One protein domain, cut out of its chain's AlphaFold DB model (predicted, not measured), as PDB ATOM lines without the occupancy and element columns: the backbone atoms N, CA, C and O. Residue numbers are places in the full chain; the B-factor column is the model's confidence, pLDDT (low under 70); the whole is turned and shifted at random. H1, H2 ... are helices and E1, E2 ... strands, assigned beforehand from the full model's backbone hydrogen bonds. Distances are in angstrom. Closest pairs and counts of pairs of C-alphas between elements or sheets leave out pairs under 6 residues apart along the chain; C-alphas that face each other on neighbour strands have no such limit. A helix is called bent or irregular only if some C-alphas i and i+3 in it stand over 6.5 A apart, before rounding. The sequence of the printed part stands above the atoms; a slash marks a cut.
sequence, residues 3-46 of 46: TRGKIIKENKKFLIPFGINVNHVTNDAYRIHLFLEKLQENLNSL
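What this domain is: This is residues 3 to 46 of the 46 residues of an uncharacterized protein of Campylobacter lari (UniProt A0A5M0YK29). A thin two-stranded ribbon, with the small hairpin of E1 and E2 at one end, runs on through E3 into a wide turn, and from there one helix, H1, folds back along the length of the ribbon without packing on any named strand. The shape is an open, long U: the ribbon is one arm, H1 is the other, and residues 21 to 28 make the turn between them. The printed part has 44 residues with three named strands and one named helix, in the order E1, E2, E3, H1 along the chain; the sheet is E1 - E2, antiparallel, and the class is mixed, helices and strands. The whole is loose, with a radius of gyration of the C-alphas of 12.6 A, and elongated, with spans of 38 by 22 by 15 A.

Where its parts are: Start at the sheet: find C-alpha 8 at (99.272, 136.465, 105.679), where strand E1, residues 8 to 10, begins; it is 6.4 A long from first to last C-alpha. Two residues further on, strand E2 takes residues 13 to 15, from Lys 13 to Leu 15, and is 6.3 A long. Read on to Phe 18, where strand E3 begins; it takes residues 18 to 20 and measures 6.8 A from first to last C-alpha. Then go to C-alpha 29 at (113.709, 120.679, 119.012): here helix H1 begins, and it takes residues 29 to 44, 22.6 A from first to last C-alpha. Its last C-alpha, that of Asn 44, stands at (106.571, 123.816, 97.755). H1 is not bent.

How they stand to each other: Look first at E1 and E2, which are antiparallel neighbours and form a hairpin, with 150 degrees between their N-to-C directions. C-alphas 9 and 14 face each other at 4.8 A, and C-alphas 8 and 15 at 5.0 A. On the backbone, N 8 and O 15 are 2.8 A apart and N 10 and O 13 are 3.1 A apart, both within hydrogen-bond range. Past Leu 15, E2 runs on into E3 across a break of 2 residues, at 28 degrees. E3 pairs with no named strand, but look beside it at the first printed residues: residues 3 to 4 pair with residues 18 to 19 of E3, antiparallel. E1 and E3 are apart, with no C-alpha of the one within 8 A of the other. By the same measure H1 is apart from E1, from E2 and from E3. In H1, every pair of O i and N i+4 is within hydrogen-bond range. Look at Lys 9 to Phe 14, and you find that residues 9 to 14 stand free. Two more stretches stand free: residues 25 to 31, of which 29 to 31 belong to H1, and residues 37 to 46, of which 37 to 44 belong to H1.

The domain as a whole: To see the full length, go from Lys 12 to Val 25, whose C-alphas are the two farthest apart in the domain, at 39.0 A. From the first to the last printed C-alpha, Thr 3 to Leu 46, the distance is 20.8 A. The printed part runs from residue 3 to residue 46, the chain's last residue, and has no cut. The links from E1 to E2 and from E2 to E3 are tight, with 2 residues each, and the link from E3 to H1 is short, with 8 residues; none is long. Read the B-factor column for the model's confidence: the mean pLDDT of the printed part is 92.7, and no printed residue is under 70.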
ATOM      1  N   THR A   3      98.016 123.674 114.906       92.12
ATOM      2  CA  THR A   3      97.138 124.834 114.738       92.12
ATOM      3  C   THR A   3      97.667 125.712 113.618       92.12
ATOM      4  O   THR A   3      98.874 125.938 113.532       92.12
ATOM      5  N   ARG A   4      96.768 126.247 112.791       92.06
ATOM      6  CA  ARG A   4      97.113 127.241 111.770       92.06
ATOM      7  C   ARG A   4      96.510 128.596 112.109       92.06
ATOM      8  O   ARG A   4      95.362 128.672 112.548       92.06
ATOM      9  N   GLY A   5      97.284 129.647 111.881       91.25
ATOM     10  CA  GLY A   5      96.822 131.026 111.936       91.25
ATOM     11  C   GLY A   5      96.133 131.462 110.642       91.25
ATOM     12  O   GLY A   5      95.973 130.690 109.694       91.25
ATOM     13  N   LYS A   6      95.731 132.736 110.601       93.50
ATOM     14  CA  LYS A   6      95.228 133.375 109.378       93.50
ATOM     15  C   LYS A   6      96.344 133.452 108.332       93.50
ATOM     16  O   LYS A   6      97.494 133.686 108.684       93.50
ATOM     17  N   ILE A   7      95.987 133.286 107.059       93.75
ATOM     18  CA  ILE A   7      96.924 133.454 105.941       93.75
ATOM     19  C   ILE A   7      97.347 134.922 105.878       93.75
ATOM     20  O   ILE A   7      96.500 135.818 105.872       93.75
ATOM     21  N   ILE A   8      98.650 135.151 105.800       96.25
ATOM     22  CA  ILE A   8      99.272 136.465 105.679       96.25
ATOM     23  C   ILE A   8      99.806 136.594 104.252       96.25
ATOM     24  O   ILE A   8     100.414 135.663 103.723       96.25
ATOM     25  N   LYS A   9      99.557 137.733 103.602       93.19
ATOM     26  CA  LYS A   9     100.120 138.045 102.282       93.19
ATOM     27  C   LYS A   9     101.155 139.145 102.445       93.19
ATOM     28  O   LYS A   9     100.790 140.274 102.755       93.19
ATOM     29  N   GLU A  10     102.416 138.830 102.198       93.00
ATOM     30  CA  GLU A  10     103.519 139.790 102.277       93.00
ATOM     31  C   GLU A  10     104.503 139.543 101.139       93.00
ATOM     32  O   GLU A  10     104.821 138.399 100.827       93.00
ATOM     33  N   ASN A  11     104.996 140.608 100.502       88.38
ATOM     34  CA  ASN A  11     106.059 140.531  99.489       88.38
ATOM     35  C   ASN A  11     105.816 139.481  98.386       88.38
ATOM     36  O   ASN A  11     106.717 138.726  98.023       88.38
ATOM     37  N   LYS A  12     104.584 139.425  97.855       90.75
ATOM     38  CA  LYS A  12     104.125 138.440  96.847       90.75
ATOM     39  C   LYS A  12     104.180 136.974  97.311       90.75
ATOM     40  O   LYS A  12     104.035 136.074  96.489       90.75
ATOM     41  N   LYS A  13     104.351 136.725  98.610       90.44
ATOM     42  CA  LYS A  13     104.306 135.400  99.231       90.44
ATOM     43  C   LYS A  13     103.032 135.242 100.056       90.44
ATOM     44  O   LYS A  13     102.516 136.205 100.625       90.44
ATOM     45  N   PHE A  14     102.548 134.007 100.126       91.50
ATOM     46  CA  PHE A  14     101.508 133.595 101.060       91.50
ATOM     47  C   PHE A  14     102.182 132.865 102.218       91.50
ATOM     48  O   PHE A  14     102.865 131.867 102.007       91.50
ATOM     49  N   LEU A  15     102.007 133.379 103.428       92.94
ATOM     50  CA  LEU A  15     102.554 132.816 104.654       92.94
ATOM     51  C   LEU A  15     101.409 132.295 105.516       92.94
ATOM     52  O   LEU A  15     100.348 132.916 105.610       92.94
ATOM     53  N   ILE A  16     101.622 131.155 106.165       92.62
ATOM     54  CA  ILE A  16     100.656 130.571 107.094       92.62
ATOM     55  C   ILE A  16     101.380 130.355 108.422       92.62
ATOM     56  O   ILE A  16     102.235 129.473 108.496       92.62
ATOM     57  N   PRO A  17     101.060 131.127 109.477       93.38
ATOM     58  CA  PRO A  17     101.571 130.848 110.810       93.38
ATOM     59  C   PRO A  17     101.161 129.438 111.229       93.38
ATOM     60  O   PRO A  17      99.976 129.093 111.195       93.38
ATOM     61  N   PHE A  18     102.136 128.627 111.625       93.38
ATOM     62  CA  PHE A  18     101.925 127.232 111.977       93.38
ATOM     63  C   PHE A  18     102.462 126.967 113.380       93.38
ATOM     64  O   PHE A  18     103.636 127.189 113.661       93.38
ATOM     65  N   GLY A  19     101.576 126.528 114.270       93.19
ATOM     66  CA  GLY A  19     101.901 126.168 115.645       93.19
ATOM     67  C   GLY A  19     101.793 124.664 115.840       93.19
ATOM     68  O   GLY A  19     100.827 124.043 115.383       93.19
ATOM     69  N   ILE A  20     102.761 124.082 116.544       92.75
ATOM     70  CA  ILE A  20     102.715 122.678 116.952       92.75
ATOM     71  C   ILE A  20     102.929 122.580 118.456       92.75
ATOM     72  O   ILE A  20     103.806 123.231 119.015       92.75
ATOM     73  N   ASN A  21     102.130 121.740 119.101       92.75
ATOM     74  CA  ASN A  21     102.347 121.327 120.477       92.75
ATOM     75  C   ASN A  21     102.778 119.859 120.472       92.75
ATOM     76  O   ASN A  21     102.063 119.002 119.923       92.75
ATOM     77  N   VAL A  22     103.947 119.607 121.059       91.31
ATOM     78  CA  VAL A  22     104.616 118.309 121.086       91.31
ATOM     79  C   VAL A  22     105.024 117.940 122.500       91.31
ATOM     80  O   VAL A  22     105.299 118.792 123.340       91.31
ATOM     81  N   ASN A  23     105.092 116.637 122.754       93.06
ATOM     82  CA  ASN A  23     105.650 116.135 123.995       93.06
ATOM     83  C   ASN A  23     107.184 116.215 123.934       93.06
ATOM     84  O   ASN A  23     107.799 115.496 123.143       93.06
ATOM     85  N   HIS A  24     107.775 117.052 124.788       88.50
ATOM     86  CA  HIS A  24     109.224 117.257 124.875       88.50
ATOM     87  C   HIS A  24     110.011 116.039 125.382       88.50
ATOM     88  O   HIS A  24     111.212 115.962 125.152       88.50
ATOM     89  N   VAL A  25     109.360 115.065 126.031       92.94
ATOM     90  CA  VAL A  25     110.015 113.819 126.475       92.94
ATOM     91  C   VAL A  25     110.362 112.925 125.284       92.94
ATOM     92  O   VAL A  25     111.357 112.209 125.306       92.94
ATOM     93  N   THR A  26     109.540 112.958 124.233       91.06
ATOM     94  CA  THR A  26     109.698 112.092 123.054       91.06
ATOM     95  C   THR A  26     110.141 112.845 121.804       91.06
ATOM     96  O   THR A  26     110.582 112.207 120.846       91.06
ATOM     97  N   ASN A  27     110.045 114.178 121.801       91.50
ATOM     98  CA  ASN A  27     110.412 115.031 120.675       91.50
ATOM     99  C   ASN A  27     111.267 116.207 121.142       91.50
ATOM    100  O   ASN A  27     110.795 117.110 121.831       91.50
ATOM    101  N   ASP A  28     112.517 116.212 120.708       93.06
ATOM    102  CA  ASP A  28     113.415 117.344 120.863       93.06
ATOM    103  C   ASP A  28     113.217 118.385 119.746       93.06
ATOM    104  O   ASP A  28     112.565 118.144 118.724       93.06
ATOM    105  N   ALA A  29     113.811 119.562 119.943       93.06
ATOM    106  CA  ALA A  29     113.709 120.679 119.012       93.06
ATOM    107  C   ALA A  29     114.250 120.357 117.607       93.06
ATOM    108  O   ALA A  29     113.716 120.875 116.628       93.06
ATOM    109  N   TYR A  30     115.258 119.487 117.483       95.44
ATOM    110  CA  TYR A  30     115.840 119.124 116.192       95.44
ATOM    111  C   TYR A  30     114.885 118.248 115.377       95.44
ATOM    112  O   TYR A  30     114.655 118.510 114.194       95.44
ATOM    113  N   ARG A  31     114.232 117.266 116.006       94.19
ATOM    114  CA  ARG A  31     113.189 116.464 115.340       94.19
ATOM    115  C   ARG A  31     112.013 117.319 114.879       94.19
ATOM    116  O   ARG A  31     111.467 117.075 113.804       94.19
ATOM    117  N   ILE A  32     111.645 118.329 115.666       94.69
ATOM    118  CA  ILE A  32     110.605 119.287 115.277       94.69
ATOM    119  C   ILE A  32     111.053 120.148 114.099       94.69
ATOM    120  O   ILE A  32     110.284 120.327 113.158       94.69
ATOM    121  N   HIS A  33     112.290 120.637 114.118       94.75
ATOM    122  CA  HIS A  33     112.849 121.416 113.019       94.75
ATOM    123  C   HIS A  33     112.838 120.630 111.699       94.75
ATOM    124  O   HIS A  33     112.248 121.095 110.727       94.75
ATOM    125  N   LEU A  34     113.354 119.395 111.705       96.62
ATOM    126  CA  LEU A  34     113.338 118.503 110.538       96.62
ATOM    127  C   LEU A  34     111.924 118.246 110.003       96.62
ATOM    128  O   LEU A  34     111.715 118.150 108.794       96.62
ATOM    129  N   PHE A  35     110.939 118.100 110.893       94.38
ATOM    130  CA  PHE A  35     109.546 117.942 110.488       94.38
ATOM    131  C   PHE A  35     109.023 119.187 109.758       94.38
ATOM    132  O   PHE A  35     108.368 119.053 108.725       94.38
ATOM    133  N   LEU A  36     109.314 120.385 110.275       94.50
ATOM    134  CA  LEU A  36     108.877 121.646 109.670       94.50
ATOM    135  C   LEU A  36     109.553 121.900 108.316       94.50
ATOM    136  O   LEU A  36     108.875 122.349 107.393       94.50
ATOM    137  N   GLU A  37     110.837 121.565 108.169       96.25
ATOM    138  CA  GLU A  37     111.537 121.664 106.882       96.25
ATOM    139  C   GLU A  37     110.906 120.753 105.829       96.25
ATOM    140  O   GLU A  37     110.482 121.229 104.777       96.25
ATOM    141  N   LYS A  38     110.722 119.465 106.142       96.50
ATOM    142  CA  LYS A  38     110.082 118.518 105.214       96.50
ATOM    143  C   LYS A  38     108.650 118.914 104.868       96.50
ATOM    144  O   LYS A  38     108.204 118.727 103.739       96.50
ATOM    145  N   LEU A  39     107.904 119.450 105.836       94.25
ATOM    146  CA  LEU A  39     106.565 119.974 105.586       94.25
ATOM    147  C   LEU A  39     106.612 121.123 104.569       94.25
ATOM    148  O   LEU A  39     105.812 121.137 103.636       94.25
ATOM    149  N   GLN A  40     107.552 122.056 104.725       93.88
ATOM    150  CA  GLN A  40     107.721 123.177 103.805       93.88
ATOM    151  C   GLN A  40     108.150 122.716 102.404       93.88
ATOM    152  O   GLN A  40     107.615 123.223 101.418       93.88
ATOM    153  N   GLU A  41     109.065 121.752 102.301       96.88
ATOM    154  CA  GLU A  41     109.487 121.157 101.025       96.88
ATOM    155  C   GLU A  41     108.312 120.512 100.283       96.88
ATOM    156  O   GLU A  41     108.092 120.790  99.102       96.88
ATOM    157  N   ASN A  42     107.510 119.711 100.989       95.94
ATOM    158  CA  ASN A  42     106.333 119.066 100.412       95.94
ATOM    159  C   ASN A  42     105.302 120.089  99.922       95.94
ATOM    160  O   ASN A  42     104.753 119.929  98.836       95.94
ATOM    161  N   LEU A  43     105.059 121.156 100.691       92.06
ATOM    162  CA  LEU A  43     104.144 122.230 100.294       92.06
ATOM    163  C   LEU A  43     104.650 123.033  99.089       92.06
ATOM    164  O   LEU A  43     103.835 123.541  98.332       92.06
ATOM    165  N   ASN A  44     105.969 123.145  98.911       91.38
ATOM    166  CA  ASN A  44     106.571 123.816  97.755       91.38
ATOM    167  C   ASN A  44     106.612 122.936  96.496       91.38
ATOM    168  O   ASN A  44     106.862 123.455  95.411       91.38
ATOM    169  N   SER A  45     106.437 121.622  96.649       92.19
ATOM    170  CA  SER A  45     106.487 120.645  95.552       92.19
ATOM    171  C   SER A  45     105.105 120.340  94.953       92.19
ATOM    172  O   SER A  45     105.014 119.583  93.989       92.19
ATOM    173  N   LEU A  46     104.049 120.898  95.553       71.38
ATOM    174  CA  LEU A  46     102.650 120.864  95.118       71.38
ATOM    175  C   LEU A  46     102.346 122.028  94.171       71.38
ATOM    176  O   LEU A  46     101.611 121.786  93.189       71.38
TER     177      LEU A  46